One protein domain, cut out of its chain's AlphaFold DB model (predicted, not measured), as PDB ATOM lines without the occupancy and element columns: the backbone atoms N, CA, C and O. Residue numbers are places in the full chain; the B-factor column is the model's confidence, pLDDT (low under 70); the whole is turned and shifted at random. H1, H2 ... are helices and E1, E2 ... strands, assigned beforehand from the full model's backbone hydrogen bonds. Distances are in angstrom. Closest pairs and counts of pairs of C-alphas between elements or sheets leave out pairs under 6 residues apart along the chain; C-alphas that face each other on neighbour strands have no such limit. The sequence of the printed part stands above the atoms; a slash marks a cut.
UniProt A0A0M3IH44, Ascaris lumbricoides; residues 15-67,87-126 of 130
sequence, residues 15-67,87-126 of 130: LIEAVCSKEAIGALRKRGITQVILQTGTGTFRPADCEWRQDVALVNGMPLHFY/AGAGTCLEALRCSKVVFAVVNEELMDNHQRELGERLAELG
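What this domain is: This is residues 15 to 67 and 87 to 126 of the 130 residues of a protein of Ascaris lumbricoides (UniProt A0A0M3IH44). Two lobes lie end to end along the longest axis: a twisted four-stranded sheet, E1, E4, E3 and E2, with two short helices, H1 and H2, grazing it, and a smaller, loosely built lobe in which H3, H4 and the strand E5 make a triangle. H3 and H4 run nearly side by side, and the lobes come near each other where H1 begins and E5 ends. The printed part has 93 residues, with four named helices and five named strands in the order H1 H2 E1 E2 E3 E4 H3 E5 H4; the class is mixed, helices and strands. The sheet, in the order E1 E4 E3 E2, is mixed, and the whole is only just loose, close to compact, with a radius of gyration of the C-alphas of 15.0 A and spans of 40 by 28 by 22 A.

How they stand to each other: In the sheet, E1 (residues 35 to 39) is an edge strand and parallel to E4 (residues 62 to 67) at 21 degrees, with N 38 and O 65 2.7 A apart. E3 (residues 56 to 59) is antiparallel to E4 at 142 degrees, with N 64 and O 57 2.8 A apart. E2 (residues 51 to 53), the other edge strand, is antiparallel to E3 at 164 degrees, with N 53 and O 56 2.8 A apart. E2, E3 and E4 form a meander, each strand the antiparallel neighbour of the one before, through two hairpins. The sheet is only just strongly twisted, with C-alphas up to 4.1 A off its best plane. H1 (residues 15 to 20) is on the sheet but only grazes it, with residues 16 to 20; the closest C-alphas of H1 and E3 are those of Cys 20 and Val 59, 6.7 A. H2 (residues 22 to 30) is on the sheet too and only grazes it, with residues 22 to 29. H1 and H2 are close but not clearly touching, at 72 degrees, only just about perpendicular; their closest C-alphas are those of Val 19 and Ile 25, 6.8 A. The closest C-alphas of H1 and E5 (residues 102 to 105) are those of Leu 15 and Val 105, 7.7 A. E5 pairs with no named strand. H3 (residues 89 to 97) and H4 (residues 113 to 124) are close but not clearly touching, at a shallow tilt of 19 degrees, the same way; their closest C-alphas are those of Ala 89 and Gln 115, 7.2 A. Every O i to N i+4 pair is within hydrogen-bond range in H1, H2 and H3, and 6 of 8 are in H4.

Where its parts are: H1 begins at C-alpha 15, (-42.477, 3.741, 6.760). H2 is 12.2 A long, E1 13.4 A and E4 16.3 A, ending at C-alpha 67, (-49.705, 6.247, 19.089). H3 is 12.4 A and H4 17.4 A, ending at C-alpha 124, (-24.926, -11.452, 11.443).

The domain as a whole: The C-alphas farthest apart, of Arg 53 and Glu 124, are 41.4 A apart. Residues 68 to 86 are not printed, and C-alphas 67 and 87 are 18.3 A apart across the cut. The link E1 to E2 is long, with 11 residues. Mean pLDDT of the printed part is 86.1; residues 109 to 116, of which 113 to 116 belong to H4, are under 70.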
ATOM      1  N   LEU A  15     -42.276   5.109   6.265       91.12
ATOM      2  CA  LEU A  15     -42.477   3.741   6.760       91.12
ATOM      3  C   LEU A  15     -43.934   3.511   7.178       91.12
ATOM      4  O   LEU A  15     -44.518   2.473   6.865       91.12
ATOM      5  N   ILE A  16     -44.524   4.472   7.890       93.62
ATOM      6  CA  ILE A  16     -45.914   4.377   8.352       93.62
ATOM      7  C   ILE A  16     -46.866   4.314   7.151       93.62
ATOM      8  O   ILE A  16     -47.758   3.465   7.119       93.62
ATOM      9  N   GLU A  17     -46.643   5.153   6.142       93.75
ATOM     10  CA  GLU A  17     -47.389   5.154   4.885       93.75
ATOM     11  C   GLU A  17     -47.244   3.827   4.133       93.75
ATOM     12  O   GLU A  17     -48.249   3.217   3.761       93.75
ATOM     13  N   ALA A  18     -46.016   3.317   3.991       93.38
ATOM     14  CA  ALA A  18     -45.755   2.044   3.325       93.38
ATOM     15  C   ALA A  18     -46.488   0.873   3.999       93.38
ATOM     16  O   ALA A  18     -47.067   0.026   3.314       93.38
ATOM     17  N   VAL A  19     -46.534   0.838   5.334       94.25
ATOM     18  CA  VAL A  19     -47.286  -0.182   6.086       94.25
ATOM     19  C   VAL A  19     -48.800  -0.050   5.886       94.25
ATOM     20  O   VAL A  19     -49.507  -1.060   5.907       94.25
ATOM     21  N   CYS A  20     -49.311   1.161   5.652       93.50
ATOM     22  CA  CYS A  20     -50.729   1.399   5.369       93.50
ATOM     23  C   CYS A  20     -51.145   1.010   3.934       93.50
ATOM     24  O   CYS A  20     -52.342   0.975   3.635       93.50
ATOM     25  N   SER A  21     -50.198   0.696   3.045       94.19
ATOM     26  CA  SER A  21     -50.491   0.290   1.662       94.19
ATOM     27  C   SER A  21     -51.334  -0.992   1.575       94.19
ATOM     28  O   SER A  21     -51.309  -1.865   2.451       94.19
ATOM     29  N   LYS A  22     -52.087  -1.144   0.479       93.56
ATOM     30  CA  LYS A  22     -52.906  -2.345   0.221       93.56
ATOM     31  C   LYS A  22     -52.046  -3.603   0.162       93.56
ATOM     32  O   LYS A  22     -52.445  -4.655   0.661       93.56
ATOM     33  N   GLU A  23     -50.869  -3.475  -0.425       95.12
ATOM     34  CA  GLU A  23     -49.890  -4.528  -0.629       95.12
ATOM     35  C   GLU A  23     -49.348  -5.019   0.717       95.12
ATOM     36  O   GLU A  23     -49.394  -6.223   0.992       95.12
ATOM     37  N   ALA A  24     -48.919  -4.098   1.591       94.44
ATOM     38  CA  ALA A  24     -48.407  -4.428   2.919       94.44
ATOM     39  C   ALA A  24     -49.486  -5.062   3.806       94.44
ATOM     40  O   ALA A  24     -49.280  -6.147   4.356       94.44
ATOM     41  N   ILE A  25     -50.675  -4.453   3.889       95.06
ATOM     42  CA  ILE A  25     -51.792  -5.009   4.664       95.06
ATOM     43  C   ILE A  25     -52.202  -6.389   4.132       95.06
ATOM     44  O   ILE A  25     -52.433  -7.318   4.911       95.06
ATOM     45  N   GLY A  26     -52.245  -6.564   2.809       95.88
ATOM     46  CA  GLY A  26     -52.509  -7.853   2.176       95.88
ATOM     47  C   GLY A  26     -51.465  -8.916   2.536       95.88
ATOM     48  O   GLY A  26     -51.829 -10.054   2.848       95.88
ATOM     49  N   ALA A  27     -50.181  -8.555   2.548       95.44
ATOM     50  CA  ALA A  27     -49.096  -9.444   2.954       95.44
ATOM     51  C   ALA A  27     -49.198  -9.840   4.438       95.44
ATOM     52  O   ALA A  27     -49.095 -11.025   4.762       95.44
ATOM     53  N   LEU A  28     -49.479  -8.882   5.328       95.81
ATOM     54  CA  LEU A  28     -49.672  -9.135   6.759       95.81
ATOM     55  C   LEU A  28     -50.869 -10.064   7.012       95.81
ATOM     56  O   LEU A  28     -50.753 -11.025   7.776       95.81
ATOM     57  N   ARG A  29     -51.996  -9.865   6.312       95.56
ATOM     58  CA  ARG A  29     -53.168 -10.760   6.407       95.56
ATOM     59  C   ARG A  29     -52.846 -12.190   5.996       95.56
ATOM     60  O   ARG A  29     -53.261 -13.121   6.680       95.56
ATOM     61  N   LYS A  30     -52.081 -12.383   4.916       95.56
ATOM     62  CA  LYS A  30     -51.641 -13.722   4.475       95.56
ATOM     63  C   LYS A  30     -50.780 -14.434   5.523       95.56
ATOM     64  O   LYS A  30     -50.733 -15.658   5.533       95.56
ATOM     65  N   ARG A  31     -50.126 -13.682   6.413       94.25
ATOM     66  CA  ARG A  31     -49.362 -14.199   7.559       94.25
ATOM     67  C   ARG A  31     -50.207 -14.387   8.828       94.25
ATOM     68  O   ARG A  31     -49.654 -14.707   9.871       94.25
ATOM     69  N   GLY A  32     -51.528 -14.199   8.755       95.56
ATOM     70  CA  GLY A  32     -52.446 -14.380   9.883       95.56
ATOM     71  C   GLY A  32     -52.538 -13.181  10.829       95.56
ATOM     72  O   GLY A  32     -53.207 -13.273  11.857       95.56
ATOM     73  N   ILE A  33     -51.904 -12.049  10.503       97.44
ATOM     74  CA  ILE A  33     -52.014 -10.822  11.298       97.44
ATOM     75  C   ILE A  33     -53.450 -10.300  11.237       97.44
ATOM     76  O   ILE A  33     -54.070 -10.277  10.174       97.44
ATOM     77  N   THR A  34     -53.969  -9.882  12.392       96.88
ATOM     78  CA  THR A  34     -55.354  -9.417  12.569       96.88
ATOM     79  C   THR A  34     -55.450  -7.969  13.036       96.88
ATOM     80  O   THR A  34     -56.546  -7.424  13.069       96.88
ATOM     81  N   GLN A  35     -54.329  -7.370  13.438       97.50
ATOM     82  CA  GLN A  35     -54.225  -5.960  13.803       97.50
ATOM     83  C   GLN A  35     -52.775  -5.489  13.696       97.50
ATOM     84  O   GLN A  35     -51.841  -6.289  13.849       97.50
ATOM     85  N   VAL A  36     -52.596  -4.190  13.487       97.62
ATOM     86  CA  VAL A  36     -51.282  -3.543  13.457       97.62
ATOM     87  C   VAL A  36     -51.240  -2.455  14.524       97.62
ATOM     88  O   VAL A  36     -52.191  -1.695  14.677       97.62
ATOM     89  N   ILE A  37     -50.145  -2.384  15.272       97.19
ATOM     90  CA  ILE A  37     -49.877  -1.323  16.242       97.19
ATOM     91  C   ILE A  37     -48.716  -0.487  15.703       97.19
ATOM     92  O   ILE A  37     -47.656  -1.036  15.420       97.19
ATOM     93  N   LEU A  38     -48.920   0.819  15.570       95.94
ATOM     94  CA  LEU A  38     -48.008   1.785  14.964       95.94
ATOM     95  C   LEU A  38     -47.580   2.810  16.015       95.94
ATOM     96  O   LEU A  38     -48.362   3.674  16.409       95.94
ATOM     97  N   GLN A  39     -46.321   2.732  16.434       94.38
ATOM     98  CA  GLN A  39     -45.653   3.815  17.143       94.38
ATOM     99  C   GLN A  39     -45.030   4.762  16.114       94.38
ATOM    100  O   GLN A  39     -44.051   4.397  15.460       94.38
ATOM    101  N   THR A  40     -45.570   5.975  15.994       92.69
ATOM    102  CA  THR A  40     -45.183   6.940  14.951       92.69
ATOM    103  C   THR A  40     -44.163   7.983  15.406       92.69
ATOM    104  O   THR A  40     -43.778   8.830  14.606       92.69
ATOM    105  N   GLY A  41     -43.715   7.949  16.664       90.00
ATOM    106  CA  GLY A  41     -42.754   8.904  17.216       90.00
ATOM    107  C   GLY A  41     -43.278  10.338  17.130       90.00
ATOM    108  O   GLY A  41     -44.374  10.630  17.617       90.00
ATOM    109  N   THR A  42     -42.507  11.220  16.492       88.06
ATOM    110  CA  THR A  42     -42.918  12.600  16.170       88.06
ATOM    111  C   THR A  42     -43.596  12.726  14.802       88.06
ATOM    112  O   THR A  42     -43.969  13.829  14.407       88.06
ATOM    113  N   GLY A  43     -43.756  11.616  14.076       86.75
ATOM    114  CA  GLY A  43     -44.423  11.567  12.780       86.75
ATOM    115  C   GLY A  43     -45.918  11.851  12.866       86.75
ATOM    116  O   GLY A  43     -46.600  11.495  13.836       86.75
ATOM    117  N   THR A  44     -46.421  12.504  11.822       87.00
ATOM    118  CA  THR A  44     -47.792  13.032  11.765       87.00
ATOM    119  C   THR A  44     -48.638  12.366  10.690       87.00
ATOM    120  O   THR A  44     -49.835  12.642  10.612       87.00
ATOM    121  N   PHE A  45     -48.060  11.454   9.901       90.38
ATOM    122  CA  PHE A  45     -48.793  10.771   8.848       90.38
ATOM    123  C   PHE A  45     -50.006  10.019   9.396       90.38
ATOM    124  O   PHE A  45     -49.933   9.282  10.388       90.38
ATOM    125  N   ARG A  46     -51.137  10.185   8.713       89.50
ATOM    126  CA  ARG A  46     -52.386   9.477   8.975       89.50
ATOM    127  C   ARG A  46     -53.000   9.100   7.625       89.50
ATOM    128  O   ARG A  46     -53.136   9.990   6.785       89.50
ATOM    129  N   PRO A  47     -53.362   7.825   7.387       88.19
ATOM    130  CA  PRO A  47     -54.001   7.432   6.136       88.19
ATOM    131  C   PRO A  47     -55.301   8.216   5.904       88.19
ATOM    132  O   PRO A  47     -56.175   8.271   6.777       88.19
ATOM    133  N   ALA A  48     -55.418   8.814   4.719       82.19
ATOM    134  CA  ALA A  48     -56.643   9.452   4.244       82.19
ATOM    135  C   ALA A  48     -57.693   8.394   3.852       82.19
ATOM    136  O   ALA A  48     -57.368   7.218   3.680       82.19
ATOM    137  N   ASP A  49     -58.955   8.808   3.727       82.94
ATOM    138  CA  ASP A  49     -60.052   7.979   3.201       82.94
ATOM    139  C   ASP A  49     -60.290   6.646   3.938       82.94
ATOM    140  O   ASP A  49     -60.649   5.631   3.337       82.94
ATOM    141  N   CYS A  50     -60.115   6.635   5.263       84.38
ATOM    142  CA  CYS A  50     -60.436   5.483   6.103       84.38
ATOM    143  C   CYS A  50     -61.320   5.856   7.297       84.38
ATOM    144  O   CYS A  50     -61.391   7.012   7.722       84.38
ATOM    145  N   GLU A  51     -62.024   4.860   7.833       88.31
ATOM    146  CA  GLU A  51     -62.839   5.047   9.030       88.31
ATOM    147  C   GLU A  51     -61.935   5.158  10.261       88.31
ATOM    148  O   GLU A  51     -61.264   4.192  10.639       88.31
ATOM    149  N   TRP A  52     -61.952   6.330  10.898       92.31
ATOM    150  CA  TRP A  52     -61.253   6.590  12.153       92.31
ATOM    151  C   TRP A  52     -62.196   6.484  13.346       92.31
ATOM    152  O   TRP A  52     -63.305   7.023  13.350       92.31
ATOM    153  N   ARG A  53     -61.721   5.831  14.405       91.31
ATOM    154  CA  ARG A  53     -62.323   5.860  15.738       91.31
ATOM    155  C   ARG A  53     -61.215   6.102  16.751       91.31
ATOM    156  O   ARG A  53     -60.450   5.192  17.051       91.31
ATOM    157  N   GLN A  54     -61.149   7.330  17.270       89.31
ATOM    158  CA  GLN A  54     -60.044   7.788  18.123       89.31
ATOM    159  C   GLN A  54     -58.700   7.561  17.411       89.31
ATOM    160  O   GLN A  54     -58.532   8.019  16.285       89.31
ATOM    161  N   ASP A  55     -57.789   6.809  18.023       91.81
ATOM    162  CA  ASP A  55     -56.467   6.505  17.476       91.81
ATOM    163  C   ASP A  55     -56.434   5.225  16.622       91.81
ATOM    164  O   ASP A  55     -55.365   4.676  16.350       91.81
ATOM    165  N   VAL A  56     -57.597   4.709  16.212       94.81
ATOM    166  CA  VAL A  56     -57.705   3.491  15.402       94.81
ATOM    167  C   VAL A  56     -58.255   3.817  14.021       94.81
ATOM    168  O   VAL A  56     -59.350   4.366  13.908       94.81
ATOM    169  N   ALA A  57     -57.528   3.418  12.979       95.12
ATOM    170  CA  ALA A  57     -57.978   3.486  11.594       95.12
ATOM    171  C   ALA A  57     -58.286   2.092  11.053       95.12
ATOM    172  O   ALA A  57     -57.518   1.151  11.267       95.12
ATOM    173  N   LEU A  58     -59.376   1.957  10.300       94.81
ATOM    174  CA  LEU A  58     -59.665   0.737   9.556       94.81
ATOM    175  C   LEU A  58     -59.124   0.854   8.127       94.81
ATOM    176  O   LEU A  58     -59.785   1.388   7.239       94.81
ATOM    177  N   VAL A  59     -57.924   0.325   7.890       92.94
ATOM    178  CA  VAL A  59     -57.246   0.397   6.588       92.94
ATOM    179  C   VAL A  59     -57.362  -0.944   5.878       92.94
ATOM    180  O   VAL A  59     -56.863  -1.959   6.355       92.94
ATOM    181  N   ASN A  60     -58.052  -0.975   4.734       89.81
ATOM    182  CA  ASN A  60     -58.301  -2.203   3.962       89.81
ATOM    183  C   ASN A  60     -58.902  -3.353   4.810       89.81
ATOM    184  O   ASN A  60     -58.578  -4.529   4.615       89.81
ATOM    185  N   GLY A  61     -59.764  -3.008   5.776       90.50
ATOM    186  CA  GLY A  61     -60.387  -3.954   6.709       90.50
ATOM    187  C   GLY A  61     -59.478  -4.443   7.845       90.50
ATOM    188  O   GLY A  61     -59.875  -5.342   8.582       90.50
ATOM    189  N   MET A  62     -58.275  -3.880   7.993       95.00
ATOM    190  CA  MET A  62     -57.353  -4.144   9.097       95.00
ATOM    191  C   MET A  62     -57.403  -2.996  10.115       95.00
ATOM    192  O   MET A  62     -57.239  -1.845   9.709       95.00
ATOM    193  N   PRO A  63     -57.601  -3.263  11.418       96.56
ATOM    194  CA  PRO A  63     -57.466  -2.237  12.443       96.56
ATOM    195  C   PRO A  63     -55.988  -1.888  12.663       96.56
ATOM    196  O   PRO A  63     -55.160  -2.755  12.969       96.56
ATOM    197  N   LEU A  64     -55.670  -0.607  12.500       96.94
ATOM    198  CA  LEU A  64     -54.365  -0.006  12.751       96.94
ATOM    199  C   LEU A  64     -54.484   0.930  13.954       96.94
ATOM    200  O   LEU A  64     -55.225   1.908  13.901       96.94
ATOM    201  N   HIS A  65     -53.759   0.631  15.028       96.38
ATOM    202  CA  HIS A  65     -53.724   1.421  16.258       96.38
ATOM    203  C   HIS A  65     -52.514   2.345  16.237       96.38
ATOM    204  O   HIS A  65     -51.387   1.860  16.194       96.38
ATOM    205  N   PHE A  66     -52.728   3.650  16.304       95.12
ATOM    206  CA  PHE A  66     -51.668   4.646  16.264       95.12
ATOM    207  C   PHE A  66     -51.377   5.177  17.664       95.12
ATOM    208  O   PHE A  66     -52.279   5.432  18.451       95.12
ATOM    209  N   TYR A  67     -50.108   5.395  17.976       94.44
ATOM    210  CA  TYR A  67     -49.705   6.247  19.089       94.44
ATOM    211  C   TYR A  67     -48.368   6.909  18.769       94.44
ATOM    212  O   TYR A  67     -47.614   6.431  17.926       94.44
ATOM    213  N   ALA A  87     -34.447   0.782  12.594       73.12
ATOM    214  CA  ALA A  87     -33.395   0.122  13.375       73.12
ATOM    215  C   ALA A  87     -32.512   1.076  14.209       73.12
ATOM    216  O   ALA A  87     -31.292   0.931  14.272       73.12
ATOM    217  N   GLY A  88     -33.122   2.051  14.883       77.38
ATOM    218  CA  GLY A  88     -32.450   2.864  15.886       77.38
ATOM    219  C   GLY A  88     -31.940   2.004  17.048       77.38
ATOM    220  O   GLY A  88     -32.550   0.998  17.419       77.38
ATOM    221  N   ALA A  89     -30.834   2.425  17.670       78.94
ATOM    222  CA  ALA A  89     -30.140   1.639  18.693       78.94
ATOM    223  C   ALA A  89     -31.042   1.212  19.866       78.94
ATOM    224  O   ALA A  89     -30.968   0.070  20.315       78.94
ATOM    225  N   GLY A  90     -31.930   2.097  20.337       83.06
ATOM    226  CA  GLY A  90     -32.865   1.787  21.426       83.06
ATOM    227  C   GLY A  90     -33.848   0.670  21.068       83.06
ATOM    228  O   GLY A  90     -34.029  -0.266  21.844       83.06
ATOM    229  N   THR A  91     -34.424   0.724  19.867       85.75
ATOM    230  CA  THR A  91     -35.349  -0.300  19.371       85.75
ATOM    231  C   THR A  91     -34.652  -1.647  19.205       85.75
ATOM    232  O   THR A  91     -35.185  -2.674  19.622       85.75
ATOM    233  N   CYS A  92     -33.437  -1.643  18.654       84.94
ATOM    234  CA  CYS A  92     -32.626  -2.846  18.484       84.94
ATOM    235  C   CYS A  92     -32.267  -3.501  19.827       84.94
ATOM    236  O   CYS A  92     -32.424  -4.711  19.991       84.94
ATOM    237  N   LEU A  93     -31.834  -2.711  20.814       85.44
ATOM    238  CA  LEU A  93     -31.521  -3.215  22.155       85.44
ATOM    239  C   LEU A  93     -32.751  -3.805  22.852       85.44
ATOM    240  O   LEU A  93     -32.648  -4.844  23.505       85.44
ATOM    241  N   GLU A  94     -33.914  -3.173  22.713       88.62
ATOM    242  CA  GLU A  94     -35.143  -3.668  23.335       88.62
ATOM    243  C   GLU A  94     -35.639  -4.965  22.679       88.62
ATOM    244  O   GLU A  94     -36.084  -5.887  23.368       88.62
ATOM    245  N   ALA A  95     -35.473  -5.094  21.361       87.94
ATOM    246  CA  ALA A  95     -35.761  -6.327  20.640       87.94
ATOM    247  C   ALA A  95     -34.877  -7.496  21.095       87.94
ATOM    248  O   ALA A  95     -35.393  -8.587  21.359       87.94
ATOM    249  N   LEU A  96     -33.572  -7.252  21.274       85.88
ATOM    250  CA  LEU A  96     -32.639  -8.230  21.841       85.88
ATOM    251  C   LEU A  96     -33.069  -8.671  23.242       85.88
ATOM    252  O   LEU A  96     -33.152  -9.867  23.518       85.88
ATOM    253  N   ARG A  97     -33.407  -7.716  24.118       88.75
ATOM    254  CA  ARG A  97     -33.904  -8.003  25.476       88.75
ATOM    255  C   ARG A  97     -35.181  -8.836  25.463       88.75
ATOM    256  O   ARG A  97     -35.357  -9.703  26.314       88.75
ATOM    257  N   CYS A  98     -36.058  -8.596  24.493       89.38
ATOM    258  CA  CYS A  98     -37.287  -9.361  24.313       89.38
ATOM    259  C   CYS A  98     -37.083 -10.696  23.578       89.38
ATOM    260  O   CYS A  98     -38.056 -11.433  23.425       89.38
ATOM    261  N   SER A  99     -35.860 -11.015  23.127       89.31
ATOM    262  CA  SER A  99     -35.558 -12.181  22.281       89.31
ATOM    263  C   SER A  99     -36.473 -12.263  21.052       89.31
ATOM    264  O   SER A  99     -36.979 -13.329  20.697       89.31
ATOM    265  N   LYS A 100     -36.731 -11.113  20.421       90.75
ATOM    266  CA  LYS A 100     -37.567 -10.999  19.223       90.75
ATOM    267  C   LYS A 100     -36.713 -10.663  18.010       90.75
ATOM    268  O   LYS A 100     -35.763  -9.893  18.110       90.75
ATOM    269  N   VAL A 101     -37.094 -11.217  16.864       87.31
ATOM    270  CA  VAL A 101     -36.513 -10.865  15.564       87.31
ATOM    271  C   VAL A 101     -37.240  -9.642  15.014       87.31
ATOM    272  O   VAL A 101     -38.471  -9.573  15.075       87.31
ATOM    273  N   VAL A 102     -36.480  -8.686  14.480       88.50
ATOM    274  CA  VAL A 102     -37.009  -7.436  13.921       88.50
ATOM    275  C   VAL A 102     -36.682  -7.329  12.439       88.50
ATOM    276  O   VAL A 102     -35.540  -7.535  12.033       88.50
ATOM    277  N   PHE A 103     -37.682  -6.960  11.643       89.38
ATOM    278  CA  PHE A 103     -37.498  -6.511  10.268       89.38
ATOM    279  C   PHE A 103     -37.103  -5.038  10.293       89.38
ATOM    280  O   PHE A 103     -37.922  -4.164  10.590       89.38
ATOM    281  N   ALA A 104     -35.826  -4.781  10.053       86.31
ATOM    282  CA  ALA A 104     -35.269  -3.447  10.060       86.31
ATOM    283  C   ALA A 104     -35.551  -2.743   8.740       86.31
ATOM    284  O   ALA A 104     -35.238  -3.259   7.675       86.31
ATOM    285  N   VAL A 105     -36.097  -1.536   8.823       85.38
ATOM    286  CA  VAL A 105     -36.237  -0.641   7.679       85.38
ATOM    287  C   VAL A 105     -35.315   0.547   7.886       85.38
ATOM    288  O   VAL A 105     -35.422   1.308   8.856       85.38
ATOM    289  N   VAL A 106     -34.373   0.684   6.965       77.25
ATOM    290  CA  VAL A 106     -33.405   1.772   6.966       77.25
ATOM    291  C   VAL A 106     -34.098   3.042   6.477       77.25
ATOM    292  O   VAL A 106     -34.792   3.024   5.465       77.25
ATOM    293  N   ASN A 107     -33.927   4.139   7.216       75.62
ATOM    294  CA  ASN A 107     -34.306   5.461   6.730       75.62
ATOM    295  C   ASN A 107     -33.069   6.117   6.120       75.62
ATOM    296  O   ASN A 107     -32.200   6.559   6.868       75.62
ATOM    297  N   GLU A 108     -32.985   6.168   4.793       70.44
ATOM    298  CA  GLU A 108     -31.836   6.746   4.083       70.44
ATOM    299  C   GLU A 108     -31.675   8.255   4.337       70.44
ATOM    300  O   GLU A 108     -30.557   8.759   4.315       70.44
ATOM    301  N   GLU A 109     -32.758   8.974   4.652       65.50
ATOM    302  CA  GLU A 109     -32.733  10.429   4.876       65.50
ATOM    303  C   GLU A 109     -32.109  10.828   6.223       65.50
ATOM    304  O   GLU A 109     -31.603  11.938   6.378       65.50
ATOM    305  N   LEU A 110     -32.149   9.923   7.206       61.94
ATOM    306  CA  LEU A 110     -31.651  10.132   8.572       61.94
ATOM    307  C   LEU A 110     -30.414   9.271   8.882       61.94
ATOM    308  O   LEU A 110     -29.991   9.182  10.037       61.94
ATOM    309  N   MET A 111     -29.858   8.593   7.875       54.12
ATOM    310  CA  MET A 111     -28.839   7.575   8.084       54.12
ATOM    311  C   MET A 111     -27.466   8.189   8.380       54.12
ATOM    312  O   MET A 111     -26.742   8.600   7.478       54.12
ATOM    313  N   ASP A 112     -27.062   8.153   9.647       59.31
ATOM    314  CA  ASP A 112     -25.652   8.248  10.021       59.31
ATOM    315  C   ASP A 112     -24.971   6.880   9.849       59.31
ATOM    316  O   ASP A 112     -25.520   5.841  10.232       59.31
ATOM    317  N   ASN A 113     -23.730   6.871   9.344       57.41
ATOM    318  CA  ASN A 113     -22.931   5.656   9.097       57.41
ATOM    319  C   ASN A 113     -22.866   4.687  10.298       57.41
ATOM    320  O   ASN A 113     -22.726   3.479  10.114       57.41
ATOM    321  N   HIS A 114     -23.006   5.201  11.522       62.16
ATOM    322  CA  HIS A 114     -22.980   4.420  12.759       62.16
ATOM    323  C   HIS A 114     -24.192   3.495  12.956       62.16
ATOM    324  O   HIS A 114     -24.056   2.439  13.569       62.16
ATOM    325  N   GLN A 115     -25.375   3.848  12.440       61.44
ATOM    326  CA  GLN A 115     -26.563   2.991  12.582       61.44
ATOM    327  C   GLN A 115     -26.478   1.751  11.683       61.44
ATOM    328  O   GLN A 115     -26.983   0.687  12.040       61.44
ATOM    329  N   ARG A 116     -25.775   1.872  10.550       66.94
ATOM    330  CA  ARG A 116     -25.543   0.766   9.619       66.94
ATOM    331  C   ARG A 116     -24.722  -0.351  10.247       66.94
ATOM    332  O   ARG A 116     -25.124  -1.503  10.175       66.94
ATOM    333  N   GLU A 117     -23.613   0.003  10.892       70.19
ATOM    334  CA  GLU A 117     -22.703  -0.968  11.506       70.19
ATOM    335  C   GLU A 117     -23.413  -1.782  12.597       70.19
ATOM    336  O   GLU A 117     -23.269  -3.002  12.667       70.19
ATOM    337  N   LEU A 118     -24.254  -1.128  13.410       71.00
ATOM    338  CA  LEU A 118     -25.077  -1.824  14.398       71.00
ATOM    339  C   LEU A 118     -26.079  -2.780  13.730       71.00
ATOM    340  O   LEU A 118     -26.213  -3.920  14.171       71.00
ATOM    341  N   GLY A 119     -26.766  -2.337  12.674       71.81
ATOM    342  CA  GLY A 119     -27.697  -3.177  11.917       71.81
ATOM    343  C   GLY A 119     -27.020  -4.412  11.315       71.81
ATOM    344  O   GLY A 119     -27.501  -5.526  11.509       71.81
ATOM    345  N   GLU A 120     -25.868  -4.232  10.666       74.69
ATOM    346  CA  GLU A 120     -25.073  -5.311  10.063       74.69
ATOM    347  C   GLU A 120     -24.659  -6.361  11.107       74.69
ATOM    348  O   GLU A 120     -24.881  -7.555  10.902       74.69
ATOM    349  N   ARG A 121     -24.160  -5.936  12.277       74.19
ATOM    350  CA  ARG A 121     -23.798  -6.860  13.368       74.19
ATOM    351  C   ARG A 121     -24.988  -7.638  13.919       74.19
ATOM    352  O   ARG A 121     -24.859  -8.813  14.251       74.19
ATOM    353  N   LEU A 122     -26.149  -7.004  14.036       74.19
ATOM    354  CA  LEU A 122     -27.355  -7.677  14.524       74.19
ATOM    355  C   LEU A 122     -27.923  -8.665  13.504       74.19
ATOM    356  O   LEU A 122     -28.473  -9.697  13.901       74.19
ATOM    357  N   ALA A 123     -27.762  -8.374  12.214       76.12
ATOM    358  CA  ALA A 123     -28.119  -9.287  11.141       76.12
ATOM    359  C   ALA A 123     -27.199 -10.517  11.109       76.12
ATOM    360  O   ALA A 123     -27.701 -11.638  11.023       76.12
ATOM    361  N   GLU A 124     -25.883 -10.340  11.289       76.44
ATOM    362  CA  GLU A 124     -24.926 -11.452  11.443       76.44
ATOM    363  C   GLU A 124     -25.310 -12.394  12.597       76.44
ATOM    364  O   GLU A 124     -25.135 -13.608  12.505       76.44
ATOM    365  N   LEU A 125     -25.876 -11.842  13.675       75.50
ATOM    366  CA  LEU A 125     -26.317 -12.593  14.850       75.50
ATOM    367  C   LEU A 125     -27.749 -13.154  14.727       75.50
ATOM    368  O   LEU A 125     -28.246 -13.771  15.667       75.50
ATOM    369  N   GLY A 126     -28.428 -12.953  13.593       76.19
ATOM    370  CA  GLY A 126     -29.777 -13.474  13.337       76.19
ATOM    371  C   GLY A 126     -30.896 -12.780  14.124       76.19
ATOM    372  O   GLY A 126     -32.014 -13.291  14.191       76.19
TER     373      GLY A 126